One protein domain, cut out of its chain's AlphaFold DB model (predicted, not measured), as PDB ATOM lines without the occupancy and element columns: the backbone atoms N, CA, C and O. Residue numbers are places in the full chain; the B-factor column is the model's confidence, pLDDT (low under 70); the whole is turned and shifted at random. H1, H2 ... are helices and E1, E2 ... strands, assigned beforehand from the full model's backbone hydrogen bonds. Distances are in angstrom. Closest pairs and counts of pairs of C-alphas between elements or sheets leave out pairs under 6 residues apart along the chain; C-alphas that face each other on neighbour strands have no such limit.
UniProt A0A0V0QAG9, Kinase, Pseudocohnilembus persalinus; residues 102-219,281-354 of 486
ATOM      1  N   CYS A 102     -22.718  18.709 -17.794       97.56
ATOM      2  CA  CYS A 102     -21.357  19.188 -17.939       97.56
ATOM      3  C   CYS A 102     -21.284  19.960 -19.255       97.56
ATOM      4  O   CYS A 102     -21.629  19.407 -20.296       97.56
ATOM      5  N   VAL A 103     -20.839  21.215 -19.218       98.38
ATOM      6  CA  VAL A 103     -20.762  22.116 -20.375       98.38
ATOM      7  C   VAL A 103     -19.346  22.661 -20.522       98.38
ATOM      8  O   VAL A 103     -18.774  23.176 -19.559       98.38
ATOM      9  N   LEU A 104     -18.803  22.581 -21.731       98.69
ATOM     10  CA  LEU A 104     -17.516  23.152 -22.103       98.69
ATOM     11  C   LEU A 104     -17.676  23.964 -23.392       98.69
ATOM     12  O   LEU A 104     -18.122  23.441 -24.409       98.69
ATOM     13  N   ASP A 105     -17.311  25.241 -23.320       98.44
ATOM     14  CA  ASP A 105     -17.273  26.181 -24.440       98.44
ATOM     15  C   ASP A 105     -15.812  26.396 -24.847       98.44
ATOM     16  O   ASP A 105     -14.993  26.877 -24.050       98.44
ATOM     17  N   ILE A 106     -15.490  26.010 -26.079       97.81
ATOM     18  CA  ILE A 106     -14.164  26.138 -26.671       97.81
ATOM     19  C   ILE A 106     -14.246  27.114 -27.830       97.81
ATOM     20  O   ILE A 106     -14.896  26.832 -28.830       97.81
ATOM     21  N   LYS A 107     -13.531  28.233 -27.734       96.00
ATOM     22  CA  LYS A 107     -13.455  29.203 -28.825       96.00
ATOM     23  C   LYS A 107     -12.374  28.799 -29.812       96.00
ATOM     24  O   LYS A 107     -11.250  28.538 -29.382       96.00
ATOM     25  N   MET A 108     -12.717  28.798 -31.095       95.00
ATOM     26  CA  MET A 108     -11.875  28.288 -32.178       95.00
ATOM     27  C   MET A 108     -11.194  29.410 -32.971       95.00
ATOM     28  O   MET A 108     -11.660  30.557 -32.985       95.00
ATOM     29  N   GLY A 109     -10.105  29.046 -33.647       90.19
ATOM     30  CA  GLY A 109      -9.345  29.879 -34.577       90.19
ATOM     31  C   GLY A 109      -8.010  30.369 -34.015       90.19
ATOM     32  O   GLY A 109      -7.824  30.500 -32.799       90.19
ATOM     33  N   PHE A 110      -7.091  30.685 -34.926       85.94
ATOM     34  CA  PHE A 110      -5.770  31.236 -34.618       85.94
ATOM     35  C   PHE A 110      -5.782  32.762 -34.671       85.94
ATOM     36  O   PHE A 110      -5.075  33.425 -33.906       85.94
ATOM     37  N   THR A 111      -6.612  33.334 -35.541       80.75
ATOM     38  CA  THR A 111      -6.665  34.773 -35.767       80.75
ATOM     39  C   THR A 111      -7.825  35.441 -35.042       80.75
ATOM     40  O   THR A 111      -8.939  34.926 -34.896       80.75
ATOM     41  N   ALA A 112      -7.554  36.652 -34.558       79.25
ATOM     42  CA  ALA A 112      -8.602  37.510 -34.044       79.25
ATOM     43  C   ALA A 112      -9.428  38.068 -35.214       79.25
ATOM     44  O   ALA A 112      -8.849  38.535 -36.191       79.25
ATOM     45  N   PRO A 113     -10.768  38.119 -35.104       76.12
ATOM     46  CA  PRO A 113     -11.618  38.657 -36.167       76.12
ATOM     47  C   PRO A 113     -11.523  40.188 -36.268       76.12
ATOM     48  O   PRO A 113     -12.013  40.777 -37.220       76.12
ATOM     49  N   SER A 114     -10.942  40.850 -35.262       77.50
ATOM     50  CA  SER A 114     -10.734  42.295 -35.241       77.50
ATOM     51  C   SER A 114      -9.553  42.668 -34.348       77.50
ATOM     52  O   SER A 114      -9.218  41.947 -33.399       77.50
ATOM     53  N   GLU A 115      -8.973  43.846 -34.589       75.88
ATOM     54  CA  GLU A 115      -7.844  44.367 -33.805       75.88
ATOM     55  C   GLU A 115      -8.200  44.498 -32.311       75.88
ATOM     56  O   GLU A 115      -7.416  44.137 -31.435       75.88
ATOM     57  N   LYS A 116      -9.461  44.851 -32.003       78.00
ATOM     58  CA  LYS A 116     -10.019  44.901 -30.633       78.00
ATOM     59  C   LYS A 116      -9.997  43.546 -29.911       78.00
ATOM     60  O   LYS A 116     -10.277  43.462 -28.708       78.00
ATOM     61  N   HIS A 117      -9.775  42.446 -30.623       77.25
ATOM     62  CA  HIS A 117      -9.737  41.096 -30.065       77.25
ATOM     63  C   HIS A 117      -8.348  40.462 -30.106       77.25
ATOM     64  O   HIS A 117      -8.153  39.452 -29.432       77.25
ATOM     65  N   LYS A 118      -7.374  41.081 -30.775       77.94
ATOM     66  CA  LYS A 118      -6.011  40.565 -30.965       77.94
ATOM     67  C   LYS A 118      -5.319  40.173 -29.662       77.94
ATOM     68  O   LYS A 118      -4.896  39.030 -29.516       77.94
ATOM     69  N   LEU A 119      -5.356  41.050 -28.656       78.06
ATOM     70  CA  LEU A 119      -4.769  40.780 -27.339       78.06
ATOM     71  C   LEU A 119      -5.392  39.551 -26.646       78.06
ATOM     72  O   LEU A 119      -4.716  38.823 -25.925       78.06
ATOM     73  N   LYS A 120      -6.689  39.287 -26.875       79.56
ATOM     74  CA  LYS A 120      -7.385  38.124 -26.294       79.56
ATOM     75  C   LYS A 120      -6.898  36.811 -26.905       79.56
ATOM     76  O   LYS A 120      -6.929  35.800 -26.215       79.56
ATOM     77  N   PHE A 121      -6.519  36.834 -28.181       79.69
ATOM     78  CA  PHE A 121      -5.997  35.673 -28.895       79.69
ATOM     79  C   PHE A 121      -4.531  35.435 -28.535       79.69
ATOM     80  O   PHE A 121      -4.212  34.337 -28.084       79.69
ATOM     81  N   GLN A 122      -3.697  36.477 -28.630       79.50
ATOM     82  CA  GLN A 122      -2.256  36.423 -28.351       79.50
ATOM     83  C   GLN A 122      -1.943  35.955 -26.928       79.50
ATOM     84  O   GLN A 122      -1.073  35.124 -26.719       79.50
ATOM     85  N   ASN A 123      -2.699  36.414 -25.933       82.25
ATOM     86  CA  ASN A 123      -2.428  36.040 -24.544       82.25
ATOM     87  C   ASN A 123      -3.040  34.693 -24.135       82.25
ATOM     88  O   ASN A 123      -3.104  34.408 -22.944       82.25
ATOM     89  N   SER A 124      -3.527  33.891 -25.085       89.50
ATOM     90  CA  SER A 124      -4.231  32.634 -24.818       89.50
ATOM     91  C   SER A 124      -3.665  31.477 -25.634       89.50
ATOM     92  O   SER A 124      -2.935  31.674 -26.601       89.50
ATOM     93  N   THR A 125      -4.118  30.262 -25.329       92.62
ATOM     94  CA  THR A 125      -3.796  29.063 -26.114       92.62
ATOM     95  C   THR A 125      -4.278  29.114 -27.567       92.62
ATOM     96  O   THR A 125      -3.837  28.294 -28.360       92.62
ATOM     97  N   SER A 126      -5.118  30.083 -27.956       92.31
ATOM     98  CA  SER A 126      -5.562  30.229 -29.354       92.31
ATOM     99  C   SER A 126      -4.388  30.473 -30.302       92.31
ATOM    100  O   SER A 126      -4.387  29.951 -31.407       92.31
ATOM    101  N   GLN A 127      -3.371  31.222 -29.856       89.75
ATOM    102  CA  GLN A 127      -2.187  31.503 -30.668       89.75
ATOM    103  C   GLN A 127      -1.385  30.234 -30.992       89.75
ATOM    104  O   GLN A 127      -0.804  30.141 -32.065       89.75
ATOM    105  N   THR A 128      -1.335  29.274 -30.067       90.38
ATOM    106  CA  THR A 128      -0.470  28.089 -30.177       90.38
ATOM    107  C   THR A 128      -1.217  26.826 -30.590       90.38
ATOM    108  O   THR A 128      -0.642  25.984 -31.265       90.38
ATOM    109  N   HIS A 129      -2.487  26.689 -30.210       93.88
ATOM    110  CA  HIS A 129      -3.287  25.476 -30.413       93.88
ATOM    111  C   HIS A 129      -4.491  25.697 -31.339       93.88
ATOM    112  O   HIS A 129      -5.191  24.742 -31.662       93.88
ATOM    113  N   GLY A 130      -4.781  26.937 -31.746       94.44
ATOM    114  CA  GLY A 130      -5.962  27.246 -32.562       94.44
ATOM    115  C   GLY A 130      -7.280  27.176 -31.793       94.44
ATOM    116  O   GLY A 130      -8.352  27.226 -32.394       94.44
ATOM    117  N   PHE A 131      -7.225  27.051 -30.462       96.12
ATOM    118  CA  PHE A 131      -8.397  27.133 -29.600       96.12
ATOM    119  C   PHE A 131      -8.064  27.542 -28.161       96.12
ATOM    120  O   PHE A 131      -6.924  27.453 -27.697       96.12
ATOM    121  N   ARG A 132      -9.090  27.965 -27.417       95.69
ATOM    122  CA  ARG A 132      -9.016  28.229 -25.970       95.69
ATOM    123  C   ARG A 132     -10.304  27.860 -25.248       95.69
ATOM    124  O   ARG A 132     -11.391  27.959 -25.814       95.69
ATOM    125  N   ILE A 133     -10.190  27.543 -23.961       96.31
ATOM    126  CA  ILE A 133     -11.354  27.362 -23.089       96.31
ATOM    127  C   ILE A 133     -11.981  28.737 -22.821       96.31
ATOM    128  O   ILE A 133     -11.330  29.642 -22.294       96.31
ATOM    129  N   CYS A 134     -13.248  28.907 -23.191       95.25
ATOM    130  CA  CYS A 134     -14.026  30.115 -22.918       95.25
ATOM    131  C   CYS A 134     -14.988  29.956 -21.738       95.25
ATOM    132  O   CYS A 134     -15.340  30.958 -21.111       95.25
ATOM    133  N   GLY A 135     -15.330  28.724 -21.375       95.31
ATOM    134  CA  GLY A 135     -16.051  28.419 -20.149       95.31
ATOM    135  C   GLY A 135     -16.092  26.922 -19.876       95.31
ATOM    136  O   GLY A 135     -16.149  26.123 -20.804       95.31
ATOM    137  N   LEU A 136     -16.079  26.550 -18.600       96.38
ATOM    138  CA  LEU A 136     -16.218  25.168 -18.145       96.38
ATOM    139  C   LEU A 136     -17.181  25.123 -16.962       96.38
ATOM    140  O   LEU A 136     -17.035  25.881 -16.006       96.38
ATOM    141  N   ASN A 137     -18.116  24.185 -16.998       95.69
ATOM    142  CA  ASN A 137     -18.916  23.783 -15.855       95.69
ATOM    143  C   ASN A 137     -19.044  22.258 -15.873       95.69
ATOM    144  O   ASN A 137     -19.782  21.724 -16.692       95.69
ATOM    145  N   ALA A 138     -18.321  21.560 -15.005       95.50
ATOM    146  CA  ALA A 138     -18.321  20.101 -14.926       95.50
ATOM    147  C   ALA A 138     -18.831  19.627 -13.564       95.50
ATOM    148  O   ALA A 138     -18.501  20.215 -12.535       95.50
ATOM    149  N   PHE A 139     -19.615  18.552 -13.561       94.75
ATOM    150  CA  PHE A 139     -20.072  17.856 -12.366       94.75
ATOM    151  C   PHE A 139     -19.212  16.611 -12.124       94.75
ATOM    152  O   PHE A 139     -19.078  15.748 -12.991       94.75
ATOM    153  N   TRP A 140     -18.636  16.528 -10.931       93.56
ATOM    154  CA  TRP A 140     -17.760  15.464 -10.461       93.56
ATOM    155  C   TRP A 140     -18.548  14.557  -9.516       93.56
ATOM    156  O   TRP A 140     -18.478  14.682  -8.294       93.56
ATOM    157  N   GLU A 141     -19.341  13.673 -10.121       91.38
ATOM    158  CA  GLU A 141     -20.279  12.729  -9.493       91.38
ATOM    159  C   GLU A 141     -19.756  12.053  -8.216       91.38
ATOM    160  O   GLU A 141     -20.479  11.946  -7.224       91.38
ATOM    161  N   LYS A 142     -18.494  11.628  -8.229       89.00
ATOM    162  CA  LYS A 142     -17.852  10.848  -7.173       89.00
ATOM    163  C   LYS A 142     -17.015  11.671  -6.197       89.00
ATOM    164  O   LYS A 142     -16.517  11.136  -5.208       89.00
ATOM    165  N   ALA A 143     -16.847  12.969  -6.444       86.88
ATOM    166  CA  ALA A 143     -16.092  13.820  -5.537       86.88
ATOM    167  C   ALA A 143     -16.842  13.979  -4.202       86.88
ATOM    168  O   ALA A 143     -18.033  14.296  -4.165       86.88
ATOM    169  N   LYS A 144     -16.129  13.786  -3.085       85.62
ATOM    170  CA  LYS A 144     -16.720  13.850  -1.736       85.62
ATOM    171  C   LYS A 144     -16.997  15.278  -1.261       85.62
ATOM    172  O   LYS A 144     -17.984  15.499  -0.573       85.62
ATOM    173  N   VAL A 145     -16.127  16.227  -1.621       80.50
ATOM    174  CA  VAL A 145     -16.181  17.620  -1.137       80.50
ATOM    175  C   VAL A 145     -16.657  18.554  -2.246       80.50
ATOM    176  O   VAL A 145     -17.756  19.095  -2.187       80.50
ATOM    177  N   GLN A 146     -15.850  18.712  -3.298       79.75
ATOM    178  CA  GLN A 146     -16.160  19.599  -4.414       79.75
ATOM    179  C   GLN A 146     -16.775  18.809  -5.569       79.75
ATOM    180  O   GLN A 146     -16.064  18.235  -6.387       79.75
ATOM    181  N   LYS A 147     -18.108  18.810  -5.657       87.62
ATOM    182  CA  LYS A 147     -18.856  18.112  -6.720       87.62
ATOM    183  C   LYS A 147     -18.904  18.847  -8.054       87.62
ATOM    184  O   LYS A 147     -19.473  18.329  -9.008       87.62
ATOM    185  N   THR A 148     -18.360  20.057  -8.150       88.31
ATOM    186  CA  THR A 148     -18.400  20.837  -9.390       88.31
ATOM    187  C   THR A 148     -17.111  21.591  -9.641       88.31
ATOM    188  O   THR A 148     -16.537  22.166  -8.718       88.31
ATOM    189  N   LYS A 149     -16.730  21.696 -10.912       91.25
ATOM    190  CA  LYS A 149     -15.650  22.556 -11.386       91.25
ATOM    191  C   LYS A 149     -16.193  23.606 -12.331       91.25
ATOM    192  O   LYS A 149     -16.752  23.280 -13.373       91.25
ATOM    193  N   PHE A 150     -15.957  24.863 -11.981       92.38
ATOM    194  CA  PHE A 150     -16.270  26.006 -12.823       92.38
ATOM    195  C   PHE A 150     -14.988  26.706 -13.284       92.38
ATOM    196  O   PHE A 150     -14.027  26.827 -12.518       92.38
ATOM    197  N   MET A 151     -14.989  27.175 -14.528       90.50
ATOM    198  CA  MET A 151     -13.978  28.066 -15.083       90.50
ATOM    199  C   MET A 151     -14.667  29.124 -15.937       90.50
ATOM    200  O   MET A 151     -15.421  28.790 -16.850       90.50
ATOM    201  N   ASP A 152     -14.390  30.393 -15.656       90.31
ATOM    202  CA  ASP A 152     -14.846  31.490 -16.504       90.31
ATOM    203  C   ASP A 152     -13.859  31.802 -17.645       90.31
ATOM    204  O   ASP A 152     -12.735  31.297 -17.716       90.31
ATOM    205  N   LYS A 153     -14.280  32.701 -18.541       87.81
ATOM    206  CA  LYS A 153     -13.484  33.155 -19.689       87.81
ATOM    207  C   LYS A 153     -12.181  33.862 -19.319       87.81
ATOM    208  O   LYS A 153     -11.331  34.018 -20.191       87.81
ATOM    209  N   TYR A 154     -12.049  34.392 -18.104       89.44
ATOM    210  CA  TYR A 154     -10.837  35.086 -17.673       89.44
ATOM    211  C   TYR A 154      -9.801  34.070 -17.216       89.44
ATOM    212  O   TYR A 154      -8.654  34.146 -17.643       89.44
ATOM    213  N   GLN A 155     -10.232  33.068 -16.448       87.56
ATOM    214  CA  GLN A 155      -9.401  31.927 -16.079       87.56
ATOM    215  C   GLN A 155      -8.949  31.148 -17.320       87.56
ATOM    216  O   GLN A 155      -7.763  30.875 -17.463       87.56
ATOM    217  N   GLY A 156      -9.857  30.885 -18.267       90.31
ATOM    218  CA  GLY A 156      -9.523  30.181 -19.509       90.31
ATOM    219  C   GLY A 156      -8.486  30.896 -20.388       90.31
ATOM    220  O   GLY A 156      -7.700  30.248 -21.070       90.31
ATOM    221  N   ARG A 157      -8.414  32.236 -20.331       89.50
ATOM    222  CA  ARG A 157      -7.379  33.020 -21.035       89.50
ATOM    223  C   ARG A 157      -6.007  32.946 -20.379       89.50
ATOM    224  O   ARG A 157      -5.027  33.218 -21.052       89.50
ATOM    225  N   GLN A 158      -5.933  32.640 -19.087       88.94
ATOM    226  CA  GLN A 158      -4.663  32.576 -18.358       88.94
ATOM    227  C   GLN A 158      -3.961  31.222 -18.521       88.94
ATOM    228  O   GLN A 158      -2.780  31.117 -18.194       88.94
ATOM    229  N   ILE A 159      -4.667  30.214 -19.044       90.44
ATOM    230  CA  ILE A 159      -4.125  28.880 -19.311       90.44
ATOM    231  C   ILE A 159      -2.949  28.984 -20.280       90.44
ATOM    232  O   ILE A 159      -3.043  29.608 -21.341       90.44
ATOM    233  N   LYS A 160      -1.842  28.342 -19.910       89.06
ATOM    234  CA  LYS A 160      -0.667  28.170 -20.764       89.06
ATOM    235  C   LYS A 160      -0.785  26.880 -21.568       89.06
ATOM    236  O   LYS A 160      -1.530  25.981 -21.186       89.06
ATOM    237  N   GLY A 161      -0.062  26.800 -22.685       85.69
ATOM    238  CA  GLY A 161      -0.108  25.639 -23.582       85.69
ATOM    239  C   GLY A 161       0.106  24.315 -22.843       85.69
ATOM    240  O   GLY A 161      -0.710  23.407 -22.966       85.69
ATOM    241  N   ASP A 162       1.117  24.267 -21.977       84.38
ATOM    242  CA  ASP A 162       1.472  23.070 -21.202       84.38
ATOM    243  C   ASP A 162       0.365  22.624 -20.227       84.38
ATOM    244  O   ASP A 162       0.184  21.430 -19.974       84.38
ATOM    245  N   ASP A 163      -0.432  23.571 -19.723       87.00
ATOM    246  CA  ASP A 163      -1.526  23.315 -18.782       87.00
ATOM    247  C   ASP A 163      -2.863  23.025 -19.476       87.00
ATOM    248  O   ASP A 163      -3.831  22.626 -18.820       87.00
ATOM    249  N   LEU A 164      -2.950  23.210 -20.799       91.12
ATOM    250  CA  LEU A 164      -4.204  23.119 -21.546       91.12
ATOM    251  C   LEU A 164      -4.851  21.744 -21.415       91.12
ATOM    252  O   LEU A 164      -6.032  21.647 -21.085       91.12
ATOM    253  N   SER A 165      -4.076  20.677 -21.613       91.19
ATOM    254  CA  SER A 165      -4.589  19.305 -21.525       91.19
ATOM    255  C   SER A 165      -5.038  18.954 -20.100       91.19
ATOM    256  O   SER A 165      -6.051  18.280 -19.914       91.19
ATOM    257  N   ILE A 166      -4.343  19.467 -19.076       89.69
ATOM    258  CA  ILE A 166      -4.742  19.299 -17.670       89.69
ATOM    259  C   ILE A 166      -6.068  20.025 -17.420       89.69
ATOM    260  O   ILE A 166      -7.009  19.430 -16.894       89.69
ATOM    261  N   CYS A 167      -6.181  21.281 -17.845       93.06
ATOM    262  CA  CYS A 167      -7.395  22.074 -17.682       93.06
ATOM    263  C   CYS A 167      -8.592  21.477 -18.432       93.06
ATOM    264  O   CYS A 167      -9.700  21.441 -17.897       93.06
ATOM    265  N   LEU A 168      -8.365  20.971 -19.643       96.50
ATOM    266  CA  LEU A 168      -9.373  20.293 -20.450       96.50
ATOM    267  C   LEU A 168      -9.824  18.976 -19.795       96.50
ATOM    268  O   LEU A 168     -11.010  18.655 -19.813       96.50
ATOM    269  N   SER A 169      -8.914  18.248 -19.134       95.50
ATOM    270  CA  SER A 169      -9.241  16.993 -18.443       95.50
ATOM    271  C   SER A 169     -10.251  17.160 -17.301       95.50
ATOM    272  O   SER A 169     -11.012  16.231 -17.027       95.50
ATOM    273  N   TYR A 170     -10.348  18.352 -16.692       94.75
ATOM    274  CA  TYR A 170     -11.368  18.646 -15.679       94.75
ATOM    275  C   TYR A 170     -12.798  18.454 -16.188       94.75
ATOM    276  O   TYR A 170     -13.683  18.139 -15.390       94.75
ATOM    277  N   PHE A 171     -13.020  18.644 -17.492       97.69
ATOM    278  CA  PHE A 171     -14.318  18.419 -18.112       97.69
ATOM    279  C   PHE A 171     -14.722  16.948 -18.099       97.69
ATOM    280  O   PHE A 171     -15.904  16.669 -18.003       97.69
ATOM    281  N   PHE A 172     -13.766  16.019 -18.158       96.38
ATOM    282  CA  PHE A 172     -14.025  14.576 -18.230       96.38
ATOM    283  C   PHE A 172     -13.807  13.852 -16.902       96.38
ATOM    284  O   PHE A 172     -13.970  12.635 -16.832       96.38
ATOM    285  N   TYR A 173     -13.400  14.568 -15.859       93.62
ATOM    286  CA  TYR A 173     -13.160  14.000 -14.542       93.62
ATOM    287  C   TYR A 173     -14.482  13.741 -13.812       93.62
ATOM    288  O   TYR A 173     -15.370  14.587 -13.823       93.62
ATOM    289  N   ASP A 174     -14.629  12.577 -13.175       91.25
ATOM    290  CA  ASP A 174     -15.820  12.236 -12.385       91.25
ATOM    291  C   ASP A 174     -15.647  12.468 -10.880       91.25
ATOM    292  O   ASP A 174     -16.581  12.220 -10.129       91.25
ATOM    293  N   GLY A 175     -14.488  12.957 -10.434       88.88
ATOM    294  CA  GLY A 175     -14.146  13.064  -9.012       88.88
ATOM    295  C   GLY A 175     -13.220  11.957  -8.505       88.88
ATOM    296  O   GLY A 175     -12.661  12.094  -7.423       88.88
ATOM    297  N   GLU A 176     -13.016  10.897  -9.288       87.19
ATOM    298  CA  GLU A 176     -12.039   9.835  -9.019       87.19
ATOM    299  C   GLU A 176     -11.164   9.552 -10.242       87.19
ATOM    300  O   GLU A 176      -9.947   9.427 -10.118       87.19
ATOM    301  N   LYS A 177     -11.764   9.489 -11.433       88.75
ATOM    302  CA  LYS A 177     -11.105   9.113 -12.685       88.75
ATOM    303  C   LYS A 177     -11.609   9.918 -13.878       88.75
ATOM    304  O   LYS A 177     -12.624  10.608 -13.830       88.75
ATOM    305  N   ILE A 178     -10.887   9.795 -14.987       92.25
ATOM    306  CA  ILE A 178     -11.292  10.344 -16.280       92.25
ATOM    307  C   ILE A 178     -12.313   9.406 -16.943       92.25
ATOM    308  O   ILE A 178     -12.079   8.205 -17.082       92.25
ATOM    309  N   LYS A 179     -13.449   9.953 -17.390       93.12
ATOM    310  CA  LYS A 179     -14.490   9.246 -18.149       93.12
ATOM    311  C   LYS A 179     -14.055   9.068 -19.614       93.12
ATOM    312  O   LYS A 179     -14.559   9.735 -20.516       93.12
ATOM    313  N   THR A 180     -13.119   8.152 -19.870       93.94
ATOM    314  CA  THR A 180     -12.531   7.921 -21.211       93.94
ATOM    315  C   THR A 180     -13.557   7.550 -22.287       93.94
ATOM    316  O   THR A 180     -13.408   7.951 -23.439       93.94
ATOM    317  N   HIS A 181     -14.645   6.871 -21.919       94.38
ATOM    318  CA  HIS A 181     -15.762   6.570 -22.824       94.38
ATOM    319  C   HIS A 181     -16.456   7.835 -23.363       94.38
ATOM    320  O   HIS A 181     -16.831   7.866 -24.531       94.38
ATOM    321  N   ILE A 182     -16.576   8.900 -22.557       96.75
ATOM    322  CA  ILE A 182     -17.118  10.194 -23.003       96.75
ATOM    323  C   ILE A 182     -16.142  10.873 -23.966       96.75
ATOM    324  O   ILE A 182     -16.563  11.374 -25.007       96.75
ATOM    325  N   ILE A 183     -14.839  10.839 -23.658       97.50
ATOM    326  CA  ILE A 183     -13.797  11.397 -24.534       97.50
ATOM    327  C   ILE A 183     -13.853  10.742 -25.915       97.50
ATOM    328  O   ILE A 183     -13.879  11.448 -26.922       97.50
ATOM    329  N   LYS A 184     -13.945   9.406 -25.966       97.44
ATOM    330  CA  LYS A 184     -14.052   8.650 -27.218       97.44
ATOM    331  C   LYS A 184     -15.220   9.138 -28.083       97.44
ATOM    332  O   LYS A 184     -15.018   9.419 -29.261       97.44
ATOM    333  N   LYS A 185     -16.408   9.328 -27.495       97.56
ATOM    334  CA  LYS A 185     -17.587   9.835 -28.220       97.56
ATOM    335  C   LYS A 185     -17.373  11.240 -28.782       97.56
ATOM    336  O   LYS A 185     -17.791  11.522 -29.901       97.56
ATOM    337  N   PHE A 186     -16.721  12.131 -28.034       98.56
ATOM    338  CA  PHE A 186     -16.412  13.467 -28.544       98.56
ATOM    339  C   PHE A 186     -15.376  13.444 -29.665       98.56
ATOM    340  O   PHE A 186     -15.547  14.179 -30.631       98.56
ATOM    341  N   ILE A 187     -14.350  12.592 -29.579       98.62
ATOM    342  CA  ILE A 187     -13.384  12.404 -30.670       98.62
ATOM    343  C   ILE A 187     -14.107  11.939 -31.942       98.62
ATOM    344  O   ILE A 187     -13.905  12.529 -32.999       98.62
ATOM    345  N   GLU A 188     -14.993  10.943 -31.842       98.25
ATOM    346  CA  GLU A 188     -15.793  10.461 -32.981       98.25
ATOM    347  C   GLU A 188     -16.642  11.582 -33.608       98.25
ATOM    348  O   GLU A 188     -16.694  11.714 -34.830       98.25
ATOM    349  N   GLN A 189     -17.276  12.423 -32.786       98.38
ATOM    350  CA  GLN A 189     -18.077  13.558 -33.259       98.38
ATOM    351  C   GLN A 189     -17.220  14.678 -33.873       98.38
ATOM    352  O   GLN A 189     -17.614  15.267 -34.874       98.38
ATOM    353  N   LEU A 190     -16.034  14.956 -33.323       98.69
ATOM    354  CA  LEU A 190     -15.102  15.948 -33.870       98.69
ATOM    355  C   LEU A 190     -14.537  15.516 -35.229       98.69
ATOM    356  O   LEU A 190     -14.403  16.356 -36.115       98.69
ATOM    357  N   ILE A 191     -14.258  14.222 -35.417       98.44
ATOM    358  CA  ILE A 191     -13.830  13.669 -36.714       98.44
ATOM    359  C   ILE A 191     -14.929  13.875 -37.763       98.44
ATOM    360  O   ILE A 191     -14.661  14.425 -38.828       98.44
ATOM    361  N   LYS A 192     -16.183  13.535 -37.437       97.56
ATOM    362  CA  LYS A 192     -17.328  13.766 -38.333       97.56
ATOM    363  C   LYS A 192     -17.555  15.249 -38.638       97.56
ATOM    364  O   LYS A 192     -17.872  15.601 -39.771       97.56
ATOM    365  N   LEU A 193     -17.386  16.126 -37.644       97.38
ATOM    366  CA  LEU A 193     -17.482  17.571 -37.845       97.38
ATOM    367  C   LEU A 193     -16.399  18.069 -38.806       97.38
ATOM    368  O   LEU A 193     -16.707  18.832 -39.718       97.38
ATOM    369  N   LYS A 194     -15.150  17.626 -38.626       96.75
ATOM    370  CA  LYS A 194     -14.046  17.944 -39.537       96.75
ATOM    371  C   LYS A 194     -14.391  17.534 -40.971       96.75
ATOM    372  O   LYS A 194     -14.323  18.372 -41.864       96.75
ATOM    373  N   GLU A 195     -14.813  16.287 -41.177       95.00
ATOM    374  CA  GLU A 195     -15.201  15.772 -42.499       95.00
ATOM    375  C   GLU A 195     -16.347  16.583 -43.121       95.00
ATOM    376  O   GLU A 195     -16.336  16.868 -44.316       95.00
ATOM    377  N   ALA A 196     -17.332  16.997 -42.315       92.81
ATOM    378  CA  ALA A 196     -18.401  17.868 -42.786       92.81
ATOM    379  C   ALA A 196     -17.852  19.237 -43.222       92.81
ATOM    380  O   ALA A 196     -18.160  19.693 -44.320       92.81
ATOM    381  N   LEU A 197     -17.017  19.886 -42.406       92.62
ATOM    382  CA  LEU A 197     -16.441  21.205 -42.702       92.62
ATOM    383  C   LEU A 197     -15.547  21.209 -43.952       92.62
ATOM    384  O   LEU A 197     -15.516  22.209 -44.664       92.62
ATOM    385  N   GLU A 198     -14.878  20.099 -44.265       91.31
ATOM    386  CA  GLU A 198     -14.081  19.950 -45.494       91.31
ATOM    387  C   GLU A 198     -14.946  19.990 -46.774       91.31
ATOM    388  O   GLU A 198     -14.467  20.378 -47.844       91.31
ATOM    389  N   ILE A 199     -16.236  19.649 -46.665       87.75
ATOM    390  CA  ILE A 199     -17.212  19.707 -47.764       87.75
ATOM    391  C   ILE A 199     -17.781  21.130 -47.925       87.75
ATOM    392  O   ILE A 199     -18.002  21.584 -49.051       87.75
ATOM    393  N   TYR A 200     -18.000  21.861 -46.822       82.94
ATOM    394  CA  TYR A 200     -18.589  23.210 -46.833       82.94
ATOM    395  C   TYR A 200     -17.547  24.300 -47.089       82.94
ATOM    396  O   TYR A 200     -17.013  24.926 -46.175       82.94
ATOM    397  N   LYS A 201     -17.299  24.567 -48.370       85.25
ATOM    398  CA  LYS A 201     -16.370  25.608 -48.819       85.25
ATOM    399  C   LYS A 201     -17.024  26.992 -48.848       85.25
ATOM    400  O   LYS A 201     -18.232  27.125 -49.030       85.25
ATOM    401  N   GLY A 202     -16.208  28.025 -48.671       85.69
ATOM    402  CA  GLY A 202     -16.609  29.430 -48.751       85.69
ATOM    403  C   GLY A 202     -17.031  30.055 -47.423       85.69
ATOM    404  O   GLY A 202     -17.061  31.277 -47.340       85.69
ATOM    405  N   PHE A 203     -17.283  29.277 -46.368       89.81
ATOM    406  CA  PHE A 203     -17.612  29.805 -45.039       89.81
ATOM    407  C   PHE A 203     -16.382  29.856 -44.132       89.81
ATOM    408  O   PHE A 203     -15.631  28.890 -44.058       89.81
ATOM    409  N   LEU A 204     -16.211  30.969 -43.418       90.94
ATOM    410  CA  LEU A 204     -15.188  31.168 -42.391       90.94
ATOM    411  C   LEU A 204     -15.884  31.446 -41.062       90.94
ATOM    412  O   LEU A 204     -16.524  32.483 -40.882       90.94
ATOM    413  N   PHE A 205     -15.759  30.530 -40.114       92.00
ATOM    414  CA  PHE A 205     -16.423  30.545 -38.818       92.00
ATOM    415  C   PHE A 205     -15.591  31.297 -37.777       92.00
ATOM    416  O   PHE A 205     -15.280  30.780 -36.697       92.00
ATOM    417  N   LYS A 206     -15.229  32.547 -38.086       88.94
ATOM    418  CA  LYS A 206     -14.327  33.334 -37.240       88.94
ATOM    419  C   LYS A 206     -14.913  33.521 -35.846       88.94
ATOM    420  O   LYS A 206     -16.044  33.972 -35.675       88.94
ATOM    421  N   SER A 207     -14.110  33.235 -34.819       85.88
ATOM    422  CA  SER A 207     -14.531  33.355 -33.415       85.88
ATOM    423  C   SER A 207     -15.782  32.552 -33.035       85.88
ATOM    424  O   SER A 207     -16.396  32.865 -32.011       85.88
ATOM    425  N   SER A 208     -16.140  31.530 -33.807       94.50
ATOM    426  CA  SER A 208     -17.131  30.540 -33.391       94.50
ATOM    427  C   SER A 208     -16.618  29.721 -32.202       94.50
ATOM    428  O   SER A 208     -15.417  29.710 -31.898       94.50
ATOM    429  N   SER A 209     -17.537  29.044 -31.516       97.06
ATOM    430  CA  SER A 209     -17.189  28.094 -30.460       97.06
ATOM    431  C   SER A 209     -17.718  26.697 -30.754       97.06
ATOM    432  O   SER A 209     -18.784  26.533 -31.344       97.06
ATOM    433  N   LEU A 210     -17.006  25.688 -30.261       98.44
ATOM    434  CA  LEU A 210     -17.528  24.344 -30.059       98.44
ATOM    435  C   LEU A 210     -18.097  24.243 -28.646       98.44
ATOM    436  O   LEU A 210     -17.389  24.445 -27.659       98.44
ATOM    437  N   LEU A 211     -19.381  23.910 -28.556       98.62
ATOM    438  CA  LEU A 211     -20.077  23.642 -27.310       98.62
ATOM    439  C   LEU A 211     -20.214  22.130 -27.125       98.62
ATOM    440  O   LEU A 211     -20.923  21.454 -27.873       98.62
ATOM    441  N   MET A 212     -19.521  21.612 -26.116       98.62
ATOM    442  CA  MET A 212     -19.517  20.206 -25.725       98.62
ATOM    443  C   MET A 212     -20.386  20.024 -24.485       98.62
ATOM    444  O   MET A 212     -20.198  20.715 -23.482       98.62
ATOM    445  N   VAL A 213     -21.334  19.088 -24.538       98.31
ATOM    446  CA  VAL A 213     -22.274  18.820 -23.446       98.31
ATOM    447  C   VAL A 213     -22.431  17.322 -23.218       98.31
ATOM    448  O   VAL A 213     -22.587  16.561 -24.170       98.31
ATOM    449  N   TYR A 214     -22.432  16.887 -21.963       97.25
ATOM    450  CA  TYR A 214     -22.812  15.522 -21.587       97.25
ATOM    451  C   TYR A 214     -23.454  15.492 -20.192       97.25
ATOM    452  O   TYR A 214     -23.384  16.476 -19.452       97.25
ATOM    453  N   ASN A 215     -24.090  14.377 -19.815       94.81
ATOM    454  CA  ASN A 215     -24.606  14.201 -18.454       94.81
ATOM    455  C   ASN A 215     -23.474  13.801 -17.496       94.81
ATOM    456  O   ASN A 215     -22.902  12.723 -17.633       94.81
ATOM    457  N   GLY A 216     -23.181  14.622 -16.493       92.12
ATOM    458  CA  GLY A 216     -22.197  14.305 -15.458       92.12
ATOM    459  C   GLY A 216     -22.587  13.109 -14.586       92.12
ATOM    460  O   GLY A 216     -21.707  12.431 -14.060       92.12
ATOM    461  N   MET A 217     -23.890  12.839 -14.469       88.75
ATOM    462  CA  MET A 217     -24.448  11.726 -13.704       88.75
ATOM    463  C   MET A 217     -24.567  10.462 -14.560       88.75
ATOM    464  O   MET A 217     -25.156  10.499 -15.644       88.75
ATOM    465  N   SER A 218     -24.063   9.335 -14.056       80.94
ATOM    466  CA  SER A 218     -24.238   8.034 -14.699       80.94
ATOM    467  C   SER A 218     -25.674   7.516 -14.526       80.94
ATOM    468  O   SER A 218     -26.281   7.614 -13.459       80.94
ATOM    469  N   SER A 219     -26.239   6.937 -15.588       66.00
ATOM    470  CA  SER A 219     -27.618   6.409 -15.609       66.00
ATOM    471  C   SER A 219     -27.843   5.195 -14.694       66.00
ATOM    472  O   SER A 219     -28.981   4.807 -14.439       66.00
ATOM    473  N   ASP A 281     -25.025   6.929 -22.545       78.25
ATOM    474  CA  ASP A 281     -24.002   7.993 -22.483       78.25
ATOM    475  C   ASP A 281     -24.218   9.033 -23.596       78.25
ATOM    476  O   ASP A 281     -23.418   9.151 -24.531       78.25
ATOM    477  N   LYS A 282     -25.349   9.745 -23.551       89.50
ATOM    478  CA  LYS A 282     -25.688  10.786 -24.535       89.50
ATOM    479  C   LYS A 282     -24.736  11.982 -24.389       89.50
ATOM    480  O   LYS A 282     -24.566  12.519 -23.295       89.50
ATOM    481  N   ILE A 283     -24.161  12.426 -25.505       96.38
ATOM    482  CA  ILE A 283     -23.371  13.662 -25.607       96.38
ATOM    483  C   ILE A 283     -23.983  14.587 -26.665       96.38
ATOM    484  O   ILE A 283     -24.766  14.143 -27.505       96.38
ATOM    485  N   GLN A 284     -23.620  15.864 -26.643       97.50
ATOM    486  CA  GLN A 284     -23.900  16.817 -27.714       97.50
ATOM    487  C   GLN A 284     -22.641  17.629 -28.018       97.50
ATOM    488  O   GLN A 284     -21.989  18.127 -27.104       97.50
ATOM    489  N   LEU A 285     -22.324  17.774 -29.303       98.25
ATOM    490  CA  LEU A 285     -21.274  18.647 -29.822       98.25
ATOM    491  C   LEU A 285     -21.916  19.574 -30.850       98.25
ATOM    492  O   LEU A 285     -22.494  19.083 -31.819       98.25
ATOM    493  N   LYS A 286     -21.841  20.890 -30.640       98.12
ATOM    494  CA  LYS A 286     -22.414  21.875 -31.565       98.12
ATOM    495  C   LYS A 286     -21.467  23.036 -31.817       98.12
ATOM    496  O   LYS A 286     -20.861  23.540 -30.878       98.12
ATOM    497  N   LEU A 287     -21.403  23.496 -33.058       97.38
ATOM    498  CA  LEU A 287     -20.813  24.777 -33.413       97.38
ATOM    499  C   LEU A 287     -21.815  25.894 -33.076       97.38
ATOM    500  O   LEU A 287     -23.004  25.771 -33.375       97.38
ATOM    501  N   ILE A 288     -21.355  26.957 -32.423       96.94
ATOM    502  CA  ILE A 288     -22.167  28.104 -31.984       96.94
ATOM    503  C   ILE A 288     -21.429  29.429 -32.245       96.94
ATOM    504  O   ILE A 288     -20.299  29.433 -32.732       96.94
ATOM    505  N   ASP A 289     -22.051  30.556 -31.881       94.19
ATOM    506  CA  ASP A 289     -21.486  31.912 -31.985       94.19
ATOM    507  C   ASP A 289     -21.169  32.366 -33.420       94.19
ATOM    508  O   ASP A 289     -20.046  32.713 -33.779       94.19
ATOM    509  N   PHE A 290     -22.211  32.444 -34.247       92.19
ATOM    510  CA  PHE A 290     -22.106  32.771 -35.673       92.19
ATOM    511  C   PHE A 290     -22.068  34.266 -36.019       92.19
ATOM    512  O   PHE A 290     -22.195  34.631 -37.185       92.19
ATOM    513  N   ALA A 291     -21.888  35.144 -35.032       89.00
ATOM    514  CA  ALA A 291     -21.952  36.593 -35.235       89.00
ATOM    515  C   ALA A 291     -20.869  37.142 -36.184       89.00
ATOM    516  O   ALA A 291     -21.070  38.197 -36.772       89.00
ATOM    517  N   ASN A 292     -19.740  36.436 -36.333       88.56
ATOM    518  CA  ASN A 292     -18.639  36.825 -37.222       88.56
ATOM    519  C   ASN A 292     -18.367  35.770 -38.308       88.56
ATOM    520  O   ASN A 292     -17.225  35.628 -38.742       88.56
ATOM    521  N   ILE A 293     -19.381  34.998 -38.724       89.12
ATOM    522  CA  ILE A 293     -19.227  34.167 -39.924       89.12
ATOM    523  C   ILE A 293     -19.039  35.083 -41.130       89.12
ATOM    524  O   ILE A 293     -19.813  36.016 -41.338       89.12
ATOM    525  N   GLU A 294     -18.068  34.750 -41.969       88.88
ATOM    526  CA  GLU A 294     -17.909  35.354 -43.284       88.88
ATOM    527  C   GLU A 294     -18.170  34.319 -44.372       88.88
ATOM    528  O   GLU A 294     -17.701  33.183 -44.293       88.88
ATOM    529  N   TYR A 295     -18.902  34.726 -45.405       89.31
ATOM    530  CA  TYR A 295     -19.003  33.970 -46.645       89.31
ATOM    531  C   TYR A 295     -18.093  34.606 -47.695       89.31
ATOM    532  O   TYR A 295     -18.088  35.821 -47.887       89.31
ATOM    533  N   THR A 296     -17.323  33.777 -48.385       82.12
ATOM    534  CA  THR A 296     -16.400  34.165 -49.444       82.12
ATOM    535  C   THR A 296     -16.717  33.353 -50.689       82.12
ATOM    536  O   THR A 296     -16.949  32.151 -50.608       82.12
ATOM    537  N   ASN A 297     -16.658  33.985 -51.862       79.88
ATOM    538  CA  ASN A 297     -16.818  33.289 -53.147       79.88
ATOM    539  C   ASN A 297     -15.615  32.388 -53.490       79.88
ATOM    540  O   ASN A 297     -15.572  31.770 -54.552       79.88
ATOM    541  N   LEU A 298     -14.615  32.334 -52.608       80.31
ATOM    542  CA  LEU A 298     -13.461  31.466 -52.740       80.31
ATOM    543  C   LEU A 298     -13.868  30.049 -52.342       80.31
ATOM    544  O   LEU A 298     -14.408  29.828 -51.261       80.31
ATOM    545  N   ASN A 299     -13.545  29.074 -53.188       82.75
ATOM    546  CA  ASN A 299     -13.804  27.659 -52.934       82.75
ATOM    547  C   ASN A 299     -12.798  27.068 -51.922       82.75
ATOM    548  O   ASN A 299     -12.115  26.085 -52.211       82.75
ATOM    549  N   ARG A 300     -12.664  27.711 -50.757       86.38
ATOM    550  CA  ARG A 300     -11.712  27.357 -49.700       86.38
ATOM    551  C   ARG A 300     -12.419  26.870 -48.443       86.38
ATOM    552  O   ARG A 300     -13.510  27.338 -48.123       86.38
ATOM    553  N   THR A 301     -11.773  25.950 -47.746       90.06
ATOM    554  CA  THR A 301     -12.155  25.479 -46.415       90.06
ATOM    555  C   THR A 301     -11.669  26.445 -45.338       90.06
ATOM    556  O   THR A 301     -10.710  27.194 -45.541       90.06
ATOM    557  N   ASP A 302     -12.325  26.422 -44.178       92.62
ATOM    558  CA  ASP A 302     -11.859  27.139 -42.992       92.62
ATOM    559  C   ASP A 302     -10.743  26.347 -42.297       92.62
ATOM    560  O   ASP A 302     -10.978  25.593 -41.350       92.62
ATOM    561  N   ASN A 303      -9.520  26.491 -42.810       92.94
ATOM    562  CA  ASN A 303      -8.365  25.761 -42.292       92.94
ATOM    563  C   ASN A 303      -8.081  26.099 -40.824       92.94
ATOM    564  O   ASN A 303      -7.706  25.210 -40.076       92.94
ATOM    565  N   GLU A 304      -8.330  27.333 -40.371       92.94
ATOM    566  CA  GLU A 304      -8.093  27.685 -38.966       92.94
ATOM    567  C   GLU A 304      -9.020  26.927 -38.012       92.94
ATOM    568  O   GLU A 304      -8.581  26.456 -36.958       92.94
ATOM    569  N   LEU A 305     -10.302  26.800 -38.368       95.44
ATOM    570  CA  LEU A 305     -11.240  25.991 -37.594       95.44
ATOM    571  C   LEU A 305     -10.854  24.506 -37.642       95.44
ATOM    572  O   LEU A 305     -10.855  23.845 -36.603       95.44
ATOM    573  N   ILE A 306     -10.522  23.989 -38.828       96.38
ATOM    574  CA  ILE A 306     -10.160  22.579 -39.031       96.38
ATOM    575  C   ILE A 306      -8.889  22.217 -38.250       96.38
ATOM    576  O   ILE A 306      -8.897  21.235 -37.506       96.38
ATOM    577  N   ASP A 307      -7.837  23.025 -38.341       96.94
ATOM    578  CA  ASP A 307      -6.575  22.824 -37.623       96.94
ATOM    579  C   ASP A 307      -6.788  22.898 -36.104       96.94
ATOM    580  O   ASP A 307      -6.277  22.067 -35.350       96.94
ATOM    581  N   GLY A 308      -7.629  23.829 -35.637       97.06
ATOM    582  CA  GLY A 308      -8.038  23.889 -34.233       97.06
ATOM    583  C   GLY A 308      -8.780  22.625 -33.771       97.06
ATOM    584  O   GLY A 308      -8.552  22.152 -32.655       97.06
ATOM    585  N   ILE A 309      -9.645  22.045 -34.614       98.31
ATOM    586  CA  ILE A 309     -10.332  20.771 -34.331       98.31
ATOM    587  C   ILE A 309      -9.325  19.618 -34.248       98.31
ATOM    588  O   ILE A 309      -9.430  18.795 -33.337       98.31
ATOM    589  N   ILE A 310      -8.350  19.559 -35.157       98.44
ATOM    590  CA  ILE A 310      -7.295  18.533 -35.156       98.44
ATOM    591  C   ILE A 310      -6.490  18.605 -33.853       98.44
ATOM    592  O   ILE A 310      -6.385  17.606 -33.140       98.44
ATOM    593  N   ASN A 311      -6.032  19.799 -33.477       97.94
ATOM    594  CA  ASN A 311      -5.297  20.005 -32.228       97.94
ATOM    595  C   ASN A 311      -6.133  19.626 -30.997       97.94
ATOM    596  O   ASN A 311      -5.621  19.021 -30.053       97.94
ATOM    597  N   LEU A 312      -7.435  19.935 -31.001       98.44
ATOM    598  CA  LEU A 312      -8.341  19.522 -29.930       98.44
ATOM    599  C   LEU A 312      -8.454  17.993 -29.851       98.44
ATOM    600  O   LEU A 312      -8.375  17.438 -28.755       98.44
ATOM    601  N   ILE A 313      -8.607  17.305 -30.986       98.62
ATOM    602  CA  ILE A 313      -8.630  15.837 -31.045       98.62
ATOM    603  C   ILE A 313      -7.350  15.257 -30.433       98.62
ATOM    604  O   ILE A 313      -7.431  14.306 -29.652       98.62
ATOM    605  N   ASP A 314      -6.186  15.828 -30.730       97.56
ATOM    606  CA  ASP A 314      -4.912  15.340 -30.202       97.56
ATOM    607  C   ASP A 314      -4.774  15.580 -28.692       97.56
ATOM    608  O   ASP A 314      -4.396  14.661 -27.957       97.56
ATOM    609  N   CYS A 315      -5.204  16.741 -28.182       96.69
ATOM    610  CA  CYS A 315      -5.334  16.959 -26.738       96.69
ATOM    611  C   CYS A 315      -6.255  15.914 -26.085       96.69
ATOM    612  O   CYS A 315      -5.921  15.355 -25.039       96.69
ATOM    613  N   LEU A 316      -7.402  15.610 -26.700       97.69
ATOM    614  CA  LEU A 316      -8.347  14.619 -26.180       97.69
ATOM    615  C   LEU A 316      -7.775  13.196 -26.196       97.69
ATOM    616  O   LEU A 316      -7.952  12.465 -25.220       97.69
ATOM    617  N   LYS A 317      -7.051  12.803 -27.249       96.25
ATOM    618  CA  LYS A 317      -6.343  11.513 -27.304       96.25
ATOM    619  C   LYS A 317      -5.306  11.408 -26.186       96.25
ATOM    620  O   LYS A 317      -5.270  10.382 -25.509       96.25
ATOM    621  N   ASN A 318      -4.535  12.466 -25.935       92.50
ATOM    622  CA  ASN A 318      -3.558  12.508 -24.841       92.50
ATOM    623  C   ASN A 318      -4.222  12.375 -23.462       92.50
ATOM    624  O   ASN A 318      -3.751  11.634 -22.605       92.50
ATOM    625  N   ILE A 319      -5.365  13.025 -23.242       93.00
ATOM    626  CA  ILE A 319      -6.124  12.857 -21.993       93.00
ATOM    627  C   ILE A 319      -6.678  11.427 -21.884       93.00
ATOM    628  O   ILE A 319      -6.696  10.836 -20.801       93.00
ATOM    629  N   MET A 320      -7.119  10.842 -22.999       92.38
ATOM    630  CA  MET A 320      -7.632   9.474 -23.037       92.38
ATOM    631  C   MET A 320      -6.546   8.440 -22.718       92.38
ATOM    632  O   MET A 320      -6.837   7.480 -22.004       92.38
ATOM    633  N   THR A 321      -5.302   8.630 -23.175       89.50
ATOM    634  CA  THR A 321      -4.184   7.745 -22.803       89.50
ATOM    635  C   THR A 321      -3.881   7.830 -21.308       89.50
ATOM    636  O   THR A 321      -3.736   6.782 -20.680       89.50
ATOM    637  N   TRP A 322      -3.903   9.028 -20.706       85.88
ATOM    638  CA  TRP A 322      -3.769   9.192 -19.249       85.88
ATOM    639  C   TRP A 322      -4.854   8.437 -18.474       85.88
ATOM    640  O   TRP A 322      -4.567   7.822 -17.449       85.88
ATOM    641  N   GLY A 323      -6.096   8.461 -18.966       81.56
ATOM    642  CA  GLY A 323      -7.204   7.730 -18.351       81.56
ATOM    643  C   GLY A 323      -7.117   6.209 -18.532       81.56
ATOM    644  O   GLY A 323      -7.397   5.466 -17.595       81.56
ATOM    645  N   ASN A 324      -6.718   5.737 -19.718       79.69
ATOM    646  CA  ASN A 324      -6.677   4.309 -20.067       79.69
ATOM    647  C   ASN A 324      -5.506   3.558 -19.457       79.69
ATOM    648  O   ASN A 324      -5.621   2.360 -19.211       79.69
ATOM    649  N   GLN A 325      -4.392   4.240 -19.200       72.88
ATOM    650  CA  GLN A 325      -3.247   3.607 -18.559       72.88
ATOM    651  C   GLN A 325      -3.574   3.099 -17.155       72.88
ATOM    652  O   GLN A 325      -2.691   2.489 -16.560       72.88
ATOM    653  N   ASN A 326      -4.807   3.325 -16.645       51.38
ATOM    654  CA  ASN A 326      -5.275   2.901 -15.327       51.38
ATOM    655  C   ASN A 326      -4.135   3.089 -14.351       51.38
ATOM    656  O   ASN A 326      -3.824   2.192 -13.567       51.38
ATOM    657  N   ILE A 327      -3.423   4.215 -14.506       44.31
ATOM    658  CA  ILE A 327      -2.307   4.475 -13.652       44.31
ATOM    659  C   ILE A 327      -3.048   4.553 -12.332       44.31
ATOM    660  O   ILE A 327      -3.814   5.487 -12.078       44.31
ATOM    661  N   SER A 328      -2.850   3.527 -11.513       37.81
ATOM    662  CA  SER A 328      -2.761   3.658 -10.085       37.81
ATOM    663  C   SER A 328      -1.645   4.671  -9.877       37.81
ATOM    664  O   SER A 328      -0.541   4.380  -9.433       37.81
ATOM    665  N   LEU A 329      -1.926   5.910 -10.274       39.00
ATOM    666  CA  LEU A 329      -1.406   7.074  -9.664       39.00
ATOM    667  C   LEU A 329      -1.914   6.803  -8.267       39.00
ATOM    668  O   LEU A 329      -3.104   6.963  -8.004       39.00
ATOM    669  N   ASN A 330      -1.008   6.408  -7.370       35.97
ATOM    670  CA  ASN A 330      -0.866   7.154  -6.125       35.97
ATOM    671  C   ASN A 330      -1.557   8.487  -6.374       35.97
ATOM    672  O   ASN A 330      -1.050   9.184  -7.258       35.97
ATOM    673  N   GLY A 331      -2.756   8.697  -5.811       40.69
ATOM    674  CA  GLY A 331      -3.763   9.694  -6.210       40.69
ATOM    675  C   GLY A 331      -3.249  11.124  -6.080       40.69
ATOM    676  O   GLY A 331      -3.778  11.941  -5.351       40.69
ATOM    677  N   ASN A 332      -2.161  11.391  -6.775       46.72
ATOM    678  CA  ASN A 332      -1.099  12.296  -6.426       46.72
ATOM    679  C   ASN A 332      -0.524  12.860  -7.713       46.72
ATOM    680  O   ASN A 332      -0.397  14.043  -7.723       46.72
ATOM    681  N   ILE A 333      -0.251  12.200  -8.847       46.69
ATOM    682  CA  ILE A 333       0.334  12.997  -9.971       46.69
ATOM    683  C   ILE A 333      -0.721  13.813 -10.724       46.69
ATOM    684  O   ILE A 333      -0.533  15.011 -10.897       46.69
ATOM    685  N   LEU A 334      -1.843  13.216 -11.147       50.44
ATOM    686  CA  LEU A 334      -2.928  13.987 -11.769       50.44
ATOM    687  C   LEU A 334      -3.541  14.938 -10.738       50.44
ATOM    688  O   LEU A 334      -3.654  16.126 -11.005       50.44
ATOM    689  N   LEU A 335      -3.814  14.443  -9.527       53.22
ATOM    690  CA  LEU A 335      -4.309  15.270  -8.431       53.22
ATOM    691  C   LEU A 335      -3.287  16.305  -7.942       53.22
ATOM    692  O   LEU A 335      -3.731  17.378  -7.604       53.22
ATOM    693  N   GLN A 336      -1.967  16.096  -7.948       52.88
ATOM    694  CA  GLN A 336      -0.946  17.118  -7.613       52.88
ATOM    695  C   GLN A 336      -0.751  18.080  -8.773       52.88
ATOM    696  O   GLN A 336      -0.545  19.255  -8.518       52.88
ATOM    697  N   LYS A 337      -0.833  17.647 -10.035       54.28
ATOM    698  CA  LYS A 337      -0.864  18.576 -11.174       54.28
ATOM    699  C   LYS A 337      -2.120  19.456 -11.103       54.28
ATOM    700  O   LYS A 337      -2.019  20.664 -11.266       54.28
ATOM    701  N   MET A 338      -3.266  18.880 -10.734       52.03
ATOM    702  CA  MET A 338      -4.521  19.599 -10.488       52.03
ATOM    703  C   MET A 338      -4.533  20.401  -9.165       52.03
ATOM    704  O   MET A 338      -5.193  21.435  -9.085       52.03
ATOM    705  N   SER A 339      -3.809  19.959  -8.127       48.56
ATOM    706  CA  SER A 339      -3.765  20.571  -6.782       48.56
ATOM    707  C   SER A 339      -2.662  21.610  -6.637       48.56
ATOM    708  O   SER A 339      -2.857  22.553  -5.887       48.56
ATOM    709  N   ARG A 340      -1.545  21.531  -7.375       46.88
ATOM    710  CA  ARG A 340      -0.545  22.616  -7.458       46.88
ATOM    711  C   ARG A 340      -1.200  23.916  -7.937       46.88
ATOM    712  O   ARG A 340      -0.903  24.977  -7.401       46.88
ATOM    713  N   ASP A 341      -2.181  23.805  -8.830       48.44
ATOM    714  CA  ASP A 341      -3.021  24.908  -9.310       48.44
ATOM    715  C   ASP A 341      -4.084  25.376  -8.275       48.44
ATOM    716  O   ASP A 341      -4.614  26.488  -8.350       48.44
ATOM    717  N   GLN A 342      -4.398  24.555  -7.262       44.12
ATOM    718  CA  GLN A 342      -5.203  24.968  -6.101       44.12
ATOM    719  C   GLN A 342      -4.347  25.603  -4.995       44.12
ATOM    720  O   GLN A 342      -4.768  26.608  -4.427       44.12
ATOM    721  N   SER A 343      -3.148  25.083  -4.720       38.22
ATOM    722  CA  SER A 343      -2.239  25.591  -3.682       38.22
ATOM    723  C   SER A 343      -1.606  26.930  -4.060       38.22
ATOM    724  O   SER A 343      -1.532  27.815  -3.216       38.22
ATOM    725  N   GLN A 344      -1.281  27.161  -5.339       39.28
ATOM    726  CA  GLN A 344      -0.886  28.500  -5.808       39.28
ATOM    727  C   GLN A 344      -2.032  29.525  -5.694       39.28
ATOM    728  O   GLN A 344      -1.791  30.723  -5.572       39.28
ATOM    729  N   LYS A 345      -3.295  29.075  -5.635       38.91
ATOM    730  CA  LYS A 345      -4.453  29.930  -5.316       38.91
ATOM    731  C   LYS A 345      -4.658  30.164  -3.818       38.91
ATOM    732  O   LYS A 345      -5.509  30.987  -3.493       38.91
ATOM    733  N   ILE A 346      -3.961  29.466  -2.918       37.22
ATOM    734  CA  ILE A 346      -4.068  29.699  -1.467       37.22
ATOM    735  C   ILE A 346      -3.178  30.885  -1.068       37.22
ATOM    736  O   ILE A 346      -3.693  31.811  -0.446       37.22
ATOM    737  N   ASP A 347      -1.938  30.963  -1.562       29.33
ATOM    738  CA  ASP A 347      -1.069  32.138  -1.340       29.33
ATOM    739  C   ASP A 347      -1.573  33.400  -2.063       29.33
ATOM    740  O   ASP A 347      -1.491  34.517  -1.551       29.33
ATOM    741  N   LEU A 348      -2.223  33.244  -3.222       32.81
ATOM    742  CA  LEU A 348      -2.843  34.367  -3.934       32.81
ATOM    743  C   LEU A 348      -4.163  34.852  -3.305       32.81
ATOM    744  O   LEU A 348      -4.683  35.878  -3.740       32.81
ATOM    745  N   ARG A 349      -4.748  34.166  -2.308       33.53
ATOM    746  CA  ARG A 349      -5.965  34.655  -1.620       33.53
ATOM    747  C   ARG A 349      -5.661  35.753  -0.605       33.53
ATOM    748  O   ARG A 349      -6.475  36.663  -0.482       33.53
ATOM    749  N   GLN A 350      -4.497  35.721   0.044       34.47
ATOM    750  CA  GLN A 350      -4.039  36.828   0.891       34.47
ATOM    751  C   GLN A 350      -3.591  38.035   0.053       34.47
ATOM    752  O   GLN A 350      -3.863  39.170   0.425       34.47
ATOM    753  N   TYR A 351      -3.026  37.801  -1.135       30.28
ATOM    754  CA  TYR A 351      -2.568  38.868  -2.037       30.28
ATOM    755  C   TYR A 351      -3.690  39.533  -2.873       30.28
ATOM    756  O   TYR A 351      -3.486  40.573  -3.502       30.28
ATOM    757  N   ASN A 352      -4.897  38.949  -2.905       34.06
ATOM    758  CA  ASN A 352      -6.009  39.438  -3.730       34.06
ATOM    759  C   ASN A 352      -7.047  40.296  -2.994       34.06
ATOM    760  O   ASN A 352      -7.833  40.940  -3.684       34.06
ATOM    761  N   SER A 353      -7.089  40.364  -1.657       38.22
ATOM    762  CA  SER A 353      -8.097  41.208  -0.980       38.22
ATOM    763  C   SER A 353      -7.850  42.707  -1.227       38.22
ATOM    764  O   SER A 353      -8.791  43.449  -1.515       38.22
ATOM    765  N   GLU A 354      -6.585  43.135  -1.254       37.19
ATOM    766  CA  GLU A 354      -6.195  44.525  -1.529       37.19
ATOM    767  C   GLU A 354      -6.328  44.899  -3.016       37.19
ATOM    768  O   GLU A 354      -6.712  46.023  -3.358       37.19
TER     769      GLU A 354
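This is residues 102 to 219 and 281 to 354 of the 486 residues of the protein "Kinase" of Pseudocohnilembus persalinus (UniProt A0A0V0QAG9). A five-stranded, twisted antiparallel sheet is covered on one face by two long helices lying side by side, H5 and H6, with the shorter H4 next to H6. A small two-stranded ribbon, E4 with E7, extends beyond one end of the sheet, and at the other end of the domain residues 342 to 354 of the last helix, H7, stick out. The printed part has 192 residues with seven named helices and seven named strands, in the order E1 H1 H2 E2 E3 H3 H4 H5 E4 E5 E6 E7 H6 H7; the large sheet runs E3 E2 E1 E5 E6, and the class is mixed, helices and strands. The whole is compact, with a radius of gyration of the C-alphas of 17.5 A, and flat, spanning 55 by 45 by 24 A.

The first strand, E1, residues 102 to 108, is an inner strand of the large sheet. E2, residues 131 to 139, is its antiparallel neighbour at 177 degrees, with N 105 and O 135 2.9 A apart; E2 bends by 62 degrees at residue 134. E3, residues 148 to 151, makes a hairpin with E2, N 138 and O 149 being 2.8 A apart. Beside E1 is the antiparallel E5, residues 209 to 215, with N 104 and O 212 2.9 A apart. The edge strand E6, residues 283 to 288, is antiparallel to E5, with N 211 and O 286 2.8 A apart. H1, residues 115 to 122, is only just not on the sheet, with 4 pairs of C-alphas within 10 A; H2, residues 126 to 129, only grazes it. H3, residues 153 to 158, is over none of the strands, at a height of 4.0 A over the sheet, only just clear of its level. On the opposite face, H4, residues 161 to 169, H5, residues 180 to 199, and H6, residues 303 to 324, make two layers with the sheet, helices on one face of it. H4 is over E2 at a height of 9.2 A, H5 over E5 and E6 at 9.1 A, and H6 over E2 and E1 at 11.7 A. H5 and H6 touch at a shallow tilt of 17 degrees, opposite ways; their closest C-alphas, of Thr 180 and Met 320, are 5.5 A apart. H6 touches H4 with residues 315 to 319 alone, at a steep tilt of 64 degrees; the closest C-alphas, of Ser 165 and Cys 315, are 5.8 A apart. H6 only just touches H2, with 3 pairs of C-alphas within 8 A, the closest being those of His 129 and Asn 311, 6.1 A apart. E4, residues 203 to 205, and E7, residues 293 to 295, are antiparallel neighbours, with N 204 and O 294 2.8 A apart. H7, residues 333 to 354, is close to H4 but not clearly touching it: the closest C-alphas, of Ile 166 and Met 338, are 7.2 A apart. Every O i to N i+4 pair is within hydrogen-bond range in H3 and H6, against 2 of 4 in H1, 3 of 5 in H4, 15 of 16 in H5 and 10 of 18 in H7; H2 is too short for such a pair.

E1 begins at C-alpha 102, (-21.357, 19.188, -17.939), and is 19.4 A long from first to last C-alpha; E2 is 22.8 A and E5 19.8 A. H5 begins at C-alpha 180, (-12.531, 7.921, -21.211), and is 29.4 A long; H6 is 30.9 A. H7, 33.3 A long, ends at C-alpha 354, (-6.195, 44.525, -1.529), and has a kink of 39 degrees near residue 348.

The C-alphas farthest apart, of Asn 297 and Asn 330, are 56.1 A apart. Residues 220 to 280 are not printed; C-alphas 219 and 281 are 7.9 A apart across this cut, which lies between E5 and E6. Of the links that are printed whole, none is long. The mean pLDDT of the printed part is 83.6; residue 219 and residues 326 to 354 are under 70, and the mean of H7 is 42.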